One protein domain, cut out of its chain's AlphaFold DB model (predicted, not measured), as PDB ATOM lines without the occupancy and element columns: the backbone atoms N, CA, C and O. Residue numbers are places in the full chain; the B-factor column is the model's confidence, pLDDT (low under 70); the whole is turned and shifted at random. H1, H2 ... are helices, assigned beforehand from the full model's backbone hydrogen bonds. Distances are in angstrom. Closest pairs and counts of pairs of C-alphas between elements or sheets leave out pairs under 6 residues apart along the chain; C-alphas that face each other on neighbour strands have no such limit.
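This is residues 552 to 638 of the 638 residues of an uncharacterized protein of Thiothrix sp (UniProt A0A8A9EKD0). Three helices, H2, H3 and H4, pack in an up-and-down bundle, their centres making a triangle, with H1 folded back along H2 and the short H5 packed on H3. A long loop, residues 614 to 625, joins H4 to H5. The printed part has 87 residues, with five named helices in the order H1 to H5 and no named strand; the class is all helix. It is compact, with a radius of gyration of the C-alphas of 12.5 A and spans of 39 by 32 by 19 A.

H1, residues 552 to 559, and H2, residues 563 to 576, form a helical hairpin and touch, the closest C-alphas being those of Ala 554 and Ala 566, 4.5 A apart. H2 touches H3, residues 582 to 596, at Tyr 570 and Val 587, C-alphas 6.0 A apart, at a shallow tilt of 26 degrees, opposite ways. H3 touches H4, residues 603 to 613, at Val 588 and Ala 607, C-alphas 4.7 A apart, at a shallow tilt of 28 degrees, opposite ways. H2 and H4 touch and run the same way at a shallow tilt of 11 degrees, with the C-alphas of Ala 567 and Ala 603 closest at 6.0 A. H5, residues 626 to 630, touches H3, with the C-alphas of Ser 585 and Leu 629 closest at 4.9 A. H1 is apart from H4. In H1, H3, H4 and H5 every O i to N i+4 pair is within hydrogen-bond range; in H2, 9 of 10 are.

H1 begins at C-alpha 552, (-24.937, 42.504, 26.466). H2 spans 20.4 A, H3 20.8 A and H4 15.1 A. H5 ends at C-alpha 630, (-40.079, 41.845, 8.446).

The C-alphas farthest apart, those of Gly 561 and Asp 619, are 39.2 A apart. The printed part has no cut, and the link from H4 to H5 is long. Residues 619 to 620 and 635 to 638 have pLDDT under 70.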
ATOM      1  N   ALA A 552     -25.939  43.423  25.935       94.12
ATOM      2  CA  ALA A 552     -24.937  42.504  26.466       94.12
ATOM      3  C   ALA A 552     -25.477  41.716  27.675       94.12
ATOM      4  O   ALA A 552     -25.422  40.487  27.705       94.12
ATOM      5  N   VAL A 553     -26.081  42.400  28.653       95.50
ATOM      6  CA  VAL A 553     -26.637  41.746  29.850       95.50
ATOM      7  C   VAL A 553     -27.791  40.788  29.503       95.50
ATOM      8  O   VAL A 553     -27.871  39.702  30.081       95.50
ATOM      9  N   ALA A 554     -28.636  41.110  28.516       95.94
ATOM     10  CA  ALA A 554     -29.690  40.212  28.032       95.94
ATOM     11  C   ALA A 554     -29.134  38.935  27.368       95.94
ATOM     12  O   ALA A 554     -29.624  37.833  27.628       95.94
ATOM     13  N   GLU A 555     -28.077  39.062  26.563       93.31
ATOM     14  CA  GLU A 555     -27.360  37.941  25.934       93.31
ATOM     15  C   GLU A 555     -26.638  37.061  26.972       93.31
ATOM     16  O   GLU A 555     -26.638  35.827  26.875       93.31
ATOM     17  N   ARG A 556     -26.098  37.671  28.035       92.69
ATOM     18  CA  ARG A 556     -25.511  36.954  29.175       92.69
ATOM     19  C   ARG A 556     -26.569  36.184  29.968       92.69
ATOM     20  O   ARG A 556     -26.357  35.004  30.235       92.69
ATOM     21  N   PHE A 557     -27.721  36.789  30.278       95.12
ATOM     22  CA  PHE A 557     -28.852  36.076  30.892       95.12
ATOM     23  C   PHE A 557     -29.358  34.924  30.011       95.12
ATOM     24  O   PHE A 557     -29.625  33.841  30.533       95.12
ATOM     25  N   PHE A 558     -29.454  35.130  28.691       94.06
ATOM     26  CA  PHE A 558     -29.856  34.098  27.731       94.06
ATOM     27  C   PHE A 558     -28.898  32.899  27.776       94.06
ATOM     28  O   PHE A 558     -29.338  31.762  27.924       94.06
ATOM     29  N   THR A 559     -27.587  33.151  27.720       90.31
ATOM     30  CA  THR A 559     -26.555  32.098  27.754       90.31
ATOM     31  C   THR A 559     -26.501  31.352  29.090       90.31
ATOM     32  O   THR A 559     -26.226  30.156  29.117       90.31
ATOM     33  N   LEU A 560     -26.797  32.032  30.202       91.81
ATOM     34  CA  LEU A 560     -26.864  31.427  31.537       91.81
ATOM     35  C   LEU A 560     -28.180  30.671  31.811       91.81
ATOM     36  O   LEU A 560     -28.324  30.071  32.872       91.81
ATOM     37  N   GLY A 561     -29.144  30.696  30.886       94.00
ATOM     38  CA  GLY A 561     -30.446  30.042  31.046       94.00
ATOM     39  C   GLY A 561     -31.473  30.820  31.879       94.00
ATOM     40  O   GLY A 561     -32.582  30.330  32.088       94.00
ATOM     41  N   ASN A 562     -31.168  32.054  32.303       95.38
ATOM     42  CA  ASN A 562     -32.106  32.944  33.000       95.38
ATOM     43  C   ASN A 562     -33.060  33.618  31.994       95.38
ATOM     44  O   ASN A 562     -33.137  34.841  31.869       95.38
ATOM     45  N   TYR A 563     -33.802  32.789  31.260       95.62
ATOM     46  CA  TYR A 563     -34.597  33.162  30.090       95.62
ATOM     47  C   TYR A 563     -35.683  34.223  30.358       95.62
ATOM     48  O   TYR A 563     -35.991  35.008  29.464       95.62
ATOM     49  N   ALA A 564     -36.224  34.295  31.580       93.44
ATOM     50  CA  ALA A 564     -37.153  35.357  31.980       93.44
ATOM     51  C   ALA A 564     -36.449  36.724  32.074       93.44
ATOM     52  O   ALA A 564     -36.822  37.655  31.368       93.44
ATOM     53  N   GLN A 565     -35.355  36.815  32.843       94.88
ATOM     54  CA  GLN A 565     -34.555  38.043  32.957       94.88
ATOM     55  C   GLN A 565     -33.959  38.468  31.609       94.88
ATOM     56  O   GLN A 565     -33.848  39.663  31.336       94.88
ATOM     57  N   ALA A 566     -33.624  37.508  30.739       96.06
ATOM     58  CA  ALA A 566     -33.245  37.786  29.359       96.06
ATOM     59  C   ALA A 566     -34.388  38.485  28.601       96.06
ATOM     60  O   ALA A 566     -34.165  39.553  28.041       96.06
ATOM     61  N   ALA A 567     -35.612  37.938  28.624       95.31
ATOM     62  CA  ALA A 567     -36.776  38.535  27.961       95.31
ATOM     63  C   ALA A 567     -37.102  39.948  28.477       95.31
ATOM     64  O   ALA A 567     -37.386  40.844  27.680       95.31
ATOM     65  N   ASP A 568     -37.024  40.166  29.790       94.56
ATOM     66  CA  ASP A 568     -37.251  41.479  30.402       94.56
ATOM     67  C   ASP A 568     -36.157  42.482  29.999       94.56
ATOM     68  O   ASP A 568     -36.453  43.614  29.615       94.56
ATOM     69  N   THR A 569     -34.888  42.060  30.004       95.50
ATOM     70  CA  THR A 569     -33.757  42.926  29.633       95.50
ATOM     71  C   THR A 569     -33.744  43.235  28.131       95.50
ATOM     72  O   THR A 569     -33.480  44.374  27.752       95.50
ATOM     73  N   TYR A 570     -34.115  42.282  27.267       95.44
ATOM     74  CA  TYR A 570     -34.274  42.509  25.824       95.44
ATOM     75  C   TYR A 570     -35.308  43.603  25.514       95.44
ATOM     76  O   TYR A 570     -35.099  44.395  24.597       95.44
ATOM     77  N   GLN A 571     -36.382  43.710  26.303       92.31
ATOM     78  CA  GLN A 571     -37.347  44.808  26.174       92.31
ATOM     79  C   GLN A 571     -36.745  46.165  26.589       92.31
ATOM     80  O   GLN A 571     -37.073  47.183  25.978       92.31
ATOM     81  N   GLN A 572     -35.815  46.194  27.555       92.12
ATOM     82  CA  GLN A 572     -35.118  47.432  27.941       92.12
ATOM     83  C   GLN A 572     -34.152  47.953  26.866       92.12
ATOM     84  O   GLN A 572     -33.958  49.160  26.754       92.12
ATOM     85  N   VAL A 573     -33.600  47.079  26.015       89.94
ATOM     86  CA  VAL A 573     -32.766  47.507  24.871       89.94
ATOM     87  C   VAL A 573     -33.534  48.475  23.963       89.94
ATOM     88  O   VAL A 573     -32.978  49.471  23.510       89.94
ATOM     89  N   VAL A 574     -34.819  48.208  23.720       85.88
ATOM     90  CA  VAL A 574     -35.650  49.009  22.804       85.88
ATOM     91  C   VAL A 574     -36.425  50.113  23.539       85.88
ATOM     92  O   VAL A 574     -36.840  51.089  22.920       85.88
ATOM     93  N   SER A 575     -36.589  50.030  24.866       85.12
ATOM     94  CA  SER A 575     -37.136  51.148  25.653       85.12
ATOM     95  C   SER A 575     -36.171  52.344  25.711       85.12
ATOM     96  O   SER A 575     -36.632  53.485  25.721       85.12
ATOM     97  N   VAL A 576     -34.856  52.083  25.690       78.38
ATOM     98  CA  VAL A 576     -33.785  53.096  25.642       78.38
ATOM     99  C   VAL A 576     -33.650  53.744  24.260       78.38
ATOM    100  O   VAL A 576     -33.499  54.959  24.171       78.38
ATOM    101  N   ASP A 577     -33.702  52.951  23.188       79.38
ATOM    102  CA  ASP A 577     -33.555  53.429  21.808       79.38
ATOM    103  C   ASP A 577     -34.377  52.556  20.848       79.38
ATOM    104  O   ASP A 577     -34.146  51.352  20.709       79.38
ATOM    105  N   LYS A 578     -35.345  53.191  20.177       85.25
ATOM    106  CA  LYS A 578     -36.347  52.540  19.323       85.25
ATOM    107  C   LYS A 578     -35.936  52.392  17.857       85.25
ATOM    108  O   LYS A 578     -36.783  51.999  17.055       85.25
ATOM    109  N   LYS A 579     -34.693  52.713  17.480       85.94
ATOM    110  CA  LYS A 579     -34.226  52.603  16.086       85.94
ATOM    111  C   LYS A 579     -34.496  51.225  15.475       85.94
ATOM    112  O   LYS A 579     -34.229  50.178  16.070       85.94
ATOM    113  N   ARG A 580     -34.997  51.244  14.244       88.56
ATOM    114  CA  ARG A 580     -35.282  50.083  13.402       88.56
ATOM    115  C   ARG A 580     -34.007  49.632  12.686       88.56
ATOM    116  O   ARG A 580     -33.773  49.945  11.525       88.56
ATOM    117  N   ASP A 581     -33.155  48.942  13.439       86.50
ATOM    118  CA  ASP A 581     -31.820  48.507  13.019       86.50
ATOM    119  C   ASP A 581     -31.549  47.017  13.300       86.50
ATOM    120  O   ASP A 581     -32.398  46.274  13.808       86.50
ATOM    121  N   CYS A 582     -30.329  46.572  12.995       86.81
ATOM    122  CA  CYS A 582     -29.834  45.233  13.305       86.81
ATOM    123  C   CYS A 582     -29.877  44.877  14.802       86.81
ATOM    124  O   CYS A 582     -30.091  43.711  15.132       86.81
ATOM    125  N   THR A 583     -29.751  45.842  15.722       89.06
ATOM    126  CA  THR A 583     -29.906  45.572  17.163       89.06
ATOM    127  C   THR A 583     -31.357  45.222  17.483       89.06
ATOM    128  O   THR A 583     -31.613  44.212  18.138       89.06
ATOM    129  N   THR A 584     -32.319  45.987  16.968       90.06
ATOM    130  CA  THR A 584     -33.751  45.694  17.137       90.06
ATOM    131  C   THR A 584     -34.148  44.382  16.447       90.06
ATOM    132  O   THR A 584     -34.842  43.563  17.049       90.06
ATOM    133  N   SER A 585     -33.627  44.112  15.247       89.88
ATOM    134  CA  SER A 585     -33.824  42.847  14.512       89.88
ATOM    135  C   SER A 585     -33.358  41.632  15.331       89.88
ATOM    136  O   SER A 585     -34.103  40.669  15.538       89.88
ATOM    137  N   LYS A 586     -32.153  41.725  15.904       90.25
ATOM    138  CA  LYS A 586     -31.559  40.724  16.797       90.25
ATOM    139  C   LYS A 586     -32.373  40.520  18.081       90.25
ATOM    140  O   LYS A 586     -32.641  39.378  18.455       90.25
ATOM    141  N   VAL A 587     -32.805  41.601  18.741       92.94
ATOM    142  CA  VAL A 587     -33.657  41.562  19.949       92.94
ATOM    143  C   VAL A 587     -34.964  40.808  19.681       92.94
ATOM    144  O   VAL A 587     -35.345  39.922  20.447       92.94
ATOM    145  N   VAL A 588     -35.624  41.110  18.562       92.06
ATOM    146  CA  VAL A 588     -36.870  40.460  18.131       92.06
ATOM    147  C   VAL A 588     -36.665  38.957  17.890       92.06
ATOM    148  O   VAL A 588     -37.435  38.135  18.395       92.06
ATOM    149  N   ASN A 589     -35.582  38.573  17.207       90.50
ATOM    150  CA  ASN A 589     -35.219  37.172  16.962       90.50
ATOM    151  C   ASN A 589     -34.899  36.407  18.272       90.50
ATOM    152  O   ASN A 589     -35.341  35.269  18.478       90.50
ATOM    153  N   ARG A 590     -34.213  37.052  19.229       93.25
ATOM    154  CA  ARG A 590     -33.962  36.488  20.568       93.25
ATOM    155  C   ARG A 590     -35.252  36.264  21.362       93.25
ATOM    156  O   ARG A 590     -35.429  35.179  21.914       93.25
ATOM    157  N   LEU A 591     -36.179  37.221  21.370       93.00
ATOM    158  CA  LEU A 591     -37.484  37.093  22.038       93.00
ATOM    159  C   LEU A 591     -38.377  35.998  21.411       93.00
ATOM    160  O   LEU A 591     -39.041  35.239  22.127       93.00
ATOM    161  N   TYR A 592     -38.331  35.836  20.085       89.81
ATOM    162  CA  TYR A 592     -38.960  34.707  19.392       89.81
ATOM    163  C   TYR A 592     -38.344  33.357  19.798       89.81
ATOM    164  O   TYR A 592     -39.064  32.407  20.121       89.81
ATOM    165  N   THR A 593     -37.011  33.282  19.856       90.25
ATOM    166  CA  THR A 593     -36.270  32.087  20.291       90.25
ATOM    167  C   THR A 593     -36.595  31.711  21.743       90.25
ATOM    168  O   THR A 593     -36.821  30.537  22.043       90.25
ATOM    169  N   LEU A 594     -36.694  32.699  22.639       93.25
ATOM    170  CA  LEU A 594     -37.105  32.521  24.036       93.25
ATOM    171  C   LEU A 594     -38.504  31.903  24.163       93.25
ATOM    172  O   LEU A 594     -38.725  31.050  25.020       93.25
ATOM    173  N   THR A 595     -39.434  32.264  23.278       88.50
ATOM    174  CA  THR A 595     -40.776  31.663  23.277       88.50
ATOM    175  C   THR A 595     -40.761  30.246  22.701       88.50
ATOM    176  O   THR A 595     -41.273  29.319  23.322       88.50
ATOM    177  N   THR A 596     -40.155  30.059  21.525       87.50
ATOM    178  CA  THR A 596     -40.242  28.799  20.762       87.50
ATOM    179  C   THR A 596     -39.377  27.669  21.310       87.50
ATOM    180  O   THR A 596     -39.809  26.518  21.286       87.50
ATOM    181  N   LYS A 597     -38.173  27.969  21.814       91.69
ATOM    182  CA  LYS A 597     -37.229  26.958  22.328       91.69
ATOM    183  C   LYS A 597     -37.198  26.876  23.853       91.69
ATOM    184  O   LYS A 597     -36.878  25.821  24.390       91.69
ATOM    185  N   HIS A 598     -37.554  27.963  24.545       91.94
ATOM    186  CA  HIS A 598     -37.423  28.081  26.004       91.94
ATOM    187  C   HIS A 598     -38.751  28.368  26.733       91.94
ATOM    188  O   HIS A 598     -38.758  28.541  27.949       91.94
ATOM    189  N   GLN A 599     -39.880  28.357  26.010       91.31
ATOM    190  CA  GLN A 599     -41.251  28.441  26.541       91.31
ATOM    191  C   GLN A 599     -41.557  29.700  27.381       91.31
ATOM    192  O   GLN A 599     -42.502  29.709  28.177       91.31
ATOM    193  N   VAL A 600     -40.800  30.787  27.192       93.00
ATOM    194  CA  VAL A 600     -41.046  32.060  27.884       93.00
ATOM    195  C   VAL A 600     -42.344  32.688  27.374       93.00
ATOM    196  O   VAL A 600     -42.442  33.121  26.227       93.00
ATOM    197  N   LYS A 601     -43.359  32.743  28.240       89.94
ATOM    198  CA  LYS A 601     -44.655  33.368  27.940       89.94
ATOM    199  C   LYS A 601     -44.493  34.884  27.780       89.94
ATOM    200  O   LYS A 601     -43.725  35.499  28.510       89.94
ATOM    201  N   GLY A 602     -45.232  35.489  26.850       87.25
ATOM    202  CA  GLY A 602     -45.237  36.942  26.623       87.25
ATOM    203  C   GLY A 602     -44.090  37.475  25.755       87.25
ATOM    204  O   GLY A 602     -44.275  38.486  25.083       87.25
ATOM    205  N   ALA A 603     -42.940  36.791  25.693       88.94
ATOM    206  CA  ALA A 603     -41.781  37.257  24.923       88.94
ATOM    207  C   ALA A 603     -42.085  37.420  23.418       88.94
ATOM    208  O   ALA A 603     -41.624  38.371  22.797       88.94
ATOM    209  N   TRP A 604     -42.923  36.558  22.836       87.31
ATOM    210  CA  TRP A 604     -43.373  36.660  21.441       87.31
ATOM    211  C   TRP A 604     -44.261  37.881  21.186       87.31
ATOM    212  O   TRP A 604     -44.049  38.610  20.220       87.31
ATOM    213  N   GLN A 605     -45.206  38.156  22.087       90.06
ATOM    214  CA  GLN A 605     -46.030  39.364  22.038       90.06
ATOM    215  C   GLN A 605     -45.164  40.627  22.168       90.06
ATOM    216  O   GLN A 605     -45.370  41.587  21.427       90.06
ATOM    217  N   ALA A 606     -44.151  40.605  23.042       89.44
ATOM    218  CA  ALA A 606     -43.177  41.686  23.172       89.44
ATOM    219  C   ALA A 606     -42.324  41.866  21.901       89.44
ATOM    220  O   ALA A 606     -42.125  42.997  21.467       89.44
ATOM    221  N   ALA A 607     -41.879  40.777  21.260       89.38
ATOM    222  CA  ALA A 607     -41.148  40.821  19.988       89.38
ATOM    223  C   ALA A 607     -41.959  41.529  18.887       89.38
ATOM    224  O   ALA A 607     -41.432  42.381  18.174       89.38
ATOM    225  N   CYS A 608     -43.254  41.224  18.796       89.25
ATOM    226  CA  CYS A 608     -44.172  41.860  17.854       89.25
ATOM    227  C   CYS A 608     -44.416  43.339  18.178       89.25
ATOM    228  O   CYS A 608     -44.258  44.188  17.305       89.25
ATOM    229  N   ALA A 609     -44.698  43.675  19.442       89.56
ATOM    230  CA  ALA A 609     -44.857  45.066  19.869       89.56
ATOM    231  C   ALA A 609     -43.587  45.909  19.631       89.56
ATOM    232  O   ALA A 609     -43.681  47.086  19.283       89.56
ATOM    233  N   ILE A 610     -42.399  45.312  19.771       89.62
ATOM    234  CA  ILE A 610     -41.111  45.927  19.425       89.62
ATOM    235  C   ILE A 610     -41.001  46.156  17.912       89.62
ATOM    236  O   ILE A 610     -40.765  47.288  17.496       89.62
ATOM    237  N   ARG A 611     -41.224  45.124  17.084       89.06
ATOM    238  CA  ARG A 611     -41.194  45.212  15.608       89.06
ATOM    239  C   ARG A 611     -42.127  46.306  15.069       89.06
ATOM    240  O   ARG A 611     -41.766  47.019  14.131       89.06
ATOM    241  N   ASP A 612     -43.300  46.441  15.683       87.19
ATOM    242  CA  ASP A 612     -44.378  47.324  15.227       87.19
ATOM    243  C   ASP A 612     -44.275  48.752  15.794       87.19
ATOM    244  O   ASP A 612     -44.916  49.661  15.271       87.19
ATOM    245  N   SER A 613     -43.446  48.980  16.823       86.81
ATOM    246  CA  SER A 613     -43.178  50.313  17.397       86.81
ATOM    247  C   SER A 613     -41.743  50.824  17.187       86.81
ATOM    248  O   SER A 613     -41.390  51.890  17.701       86.81
ATOM    249  N   ALA A 614     -40.926  50.093  16.419       86.81
ATOM    250  CA  ALA A 614     -39.582  50.498  16.018       86.81
ATOM    251  C   ALA A 614     -39.623  51.649  14.998       86.81
ATOM    252  O   ALA A 614     -40.280  51.561  13.958       86.81
ATOM    253  N   VAL A 615     -38.887  52.720  15.293       86.56
ATOM    254  CA  VAL A 615     -38.841  53.968  14.520       86.56
ATOM    255  C   VAL A 615     -37.793  53.845  13.403       86.56
ATOM    256  O   VAL A 615     -36.683  53.399  13.700       86.56
ATOM    257  N   PRO A 616     -38.093  54.232  12.145       84.00
ATOM    258  CA  PRO A 616     -37.111  54.262  11.057       84.00
ATOM    259  C   PRO A 616     -35.827  55.026  11.407       84.00
ATOM    260  O   PRO A 616     -35.809  55.861  12.314       84.00
ATOM    261  N   LEU A 617     -34.751  54.751  10.669       76.62
ATOM    262  CA  LEU A 617     -33.516  55.521  10.798       76.62
ATOM    263  C   LEU A 617     -33.706  56.942  10.241       76.62
ATOM    264  O   LEU A 617     -34.674  57.235   9.533       76.62
ATOM    265  N   LEU A 618     -32.764  57.824  10.576       71.50
ATOM    266  CA  LEU A 618     -32.726  59.179  10.029       71.50
ATOM    267  C   LEU A 618     -32.607  59.142   8.495       71.50
ATOM    268  O   LEU A 618     -32.190  58.144   7.903       71.50
ATOM    269  N   ASP A 619     -33.056  60.226   7.865       69.25
ATOM    270  CA  ASP A 619     -33.055  60.430   6.409       69.25
ATOM    271  C   ASP A 619     -33.823  59.359   5.606       69.25
ATOM    272  O   ASP A 619     -33.667  59.234   4.394       69.25
ATOM    273  N   GLY A 620     -34.678  58.577   6.277       68.81
ATOM    274  CA  GLY A 620     -35.447  57.492   5.666       68.81
ATOM    275  C   GLY A 620     -34.629  56.232   5.362       68.81
ATOM    276  O   GLY A 620     -35.127  55.352   4.659       68.81
ATOM    277  N   LYS A 621     -33.397  56.120   5.882       74.62
ATOM    278  CA  LYS A 621     -32.541  54.944   5.667       74.62
ATOM    279  C   LYS A 621     -33.200  53.667   6.209       74.62
ATOM    280  O   LYS A 621     -33.817  53.654   7.277       74.62
ATOM    281  N   VAL A 622     -33.026  52.571   5.476       82.62
ATOM    282  CA  VAL A 622     -33.502  51.231   5.848       82.62
ATOM    283  C   VAL A 622     -32.304  50.396   6.287       82.62
ATOM    284  O   VAL A 622     -31.269  50.401   5.626       82.62
ATOM    285  N   SER A 623     -32.422  49.682   7.407       82.81
ATOM    286  CA  SER A 623     -31.335  48.834   7.901       82.81
ATOM    287  C   SER A 623     -31.144  47.592   7.029       82.81
ATOM    288  O   SER A 623     -32.115  46.974   6.595       82.81
ATOM    289  N   SER A 624     -29.895  47.155   6.855       85.38
ATOM    290  CA  SER A 624     -29.551  45.894   6.179       85.38
ATOM    291  C   SER A 624     -30.215  44.657   6.804       85.38
ATOM    292  O   SER A 624     -30.446  43.675   6.104       85.38
ATOM    293  N   CYS A 625     -30.585  44.716   8.089       85.81
ATOM    294  CA  CYS A 625     -31.305  43.650   8.792       85.81
ATOM    295  C   CYS A 625     -32.845  43.764   8.731       85.81
ATOM    296  O   CYS A 625     -33.539  42.897   9.268       85.81
ATOM    297  N   GLU A 626     -33.406  44.778   8.059       87.38
ATOM    298  CA  GLU A 626     -34.861  44.926   7.871       87.38
ATOM    299  C   GLU A 626     -35.543  43.659   7.304       87.38
ATOM    300  O   GLU A 626     -36.622  43.313   7.794       87.38
ATOM    301  N   PRO A 627     -34.953  42.894   6.353       87.25
ATOM    302  CA  PRO A 627     -35.561  41.653   5.874       87.25
ATOM    303  C   PRO A 627     -35.768  40.604   6.976       87.25
ATOM    304  O   PRO A 627     -36.781  39.907   6.962       87.25
ATOM    305  N   GLU A 628     -34.862  40.510   7.959       81.25
ATOM    306  CA  GLU A 628     -35.017  39.600   9.104       81.25
ATOM    307  C   GLU A 628     -36.145  40.059  10.037       81.25
ATOM    308  O   GLU A 628     -36.935  39.243  10.520       81.25
ATOM    309  N   LEU A 629     -36.245  41.373  10.263       83.62
ATOM    310  CA  LEU A 629     -37.267  41.993  11.106       83.62
ATOM    311  C   LEU A 629     -38.679  41.843  10.509       83.62
ATOM    312  O   LEU A 629     -39.638  41.583  11.240       83.62
ATOM    313  N   VAL A 630     -38.807  41.968   9.184       83.75
ATOM    314  CA  VAL A 630     -40.079  41.845   8.446       83.75
ATOM    315  C   VAL A 630     -40.489  40.386   8.224       83.75
ATOM    316  O   VAL A 630     -41.683  40.087   8.237       83.75
ATOM    317  N   ALA A 631     -39.538  39.454   8.087       81.12
ATOM    318  CA  ALA A 631     -39.827  38.022   7.941       81.12
ATOM    319  C   ALA A 631     -40.525  37.396   9.171       81.12
ATOM    320  O   ALA A 631     -41.063  36.287   9.087       81.12
ATOM    321  N   LEU A 632     -40.540  38.090  10.314       78.44
ATOM    322  CA  LEU A 632     -41.158  37.618  11.545       78.44
ATOM    323  C   LEU A 632     -42.697  37.612  11.457       78.44
ATOM    324  O   LEU A 632     -43.352  38.654  11.531       78.44
ATOM    325  N   GLN A 633     -43.294  36.421  11.355       79.69
ATOM    326  CA  GLN A 633     -44.749  36.241  11.281       79.69
ATOM    327  C   GLN A 633     -45.431  36.386  12.649       79.69
ATOM    328  O   GLN A 633     -45.723  35.402  13.327       79.69
ATOM    329  N   CYS A 634     -45.723  37.622  13.045       79.50
ATOM    330  CA  CYS A 634     -46.538  37.890  14.226       79.50
ATOM    331  C   CYS A 634     -47.972  37.347  14.074       79.50
ATOM    332  O   CYS A 634     -48.600  37.570  13.035       79.50
ATOM    333  N   PRO A 635     -48.515  36.649  15.090       67.38
ATOM    334  CA  PRO A 635     -49.884  36.155  15.064       67.38
ATOM    335  C   PRO A 635     -50.865  37.327  15.111       67.38
ATOM    336  O   PRO A 635     -50.605  38.334  15.772       67.38
ATOM    337  N   ALA A 636     -52.015  37.176  14.455       59.44
ATOM    338  CA  ALA A 636     -53.105  38.133  14.592       59.44
ATOM    339  C   ALA A 636     -53.521  38.254  16.069       59.44
ATOM    340  O   ALA A 636     -53.689  37.245  16.759       59.44
ATOM    341  N   THR A 637     -53.688  39.489  16.539       50.78
ATOM    342  CA  THR A 637     -54.248  39.787  17.861       50.78
ATOM    343  C   THR A 637     -55.664  39.220  17.961       50.78
ATOM    344  O   THR A 637     -56.501  39.539  17.114       50.78
ATOM    345  N   GLN A 638     -55.905  38.388  18.978       37.09
ATOM    346  CA  GLN A 638     -57.240  37.927  19.380       37.09
ATOM    347  C   GLN A 638     -57.932  38.967  20.264       37.09
ATOM    348  O   GLN A 638     -57.203  39.629  21.037       37.09
TER     349      GLN A 638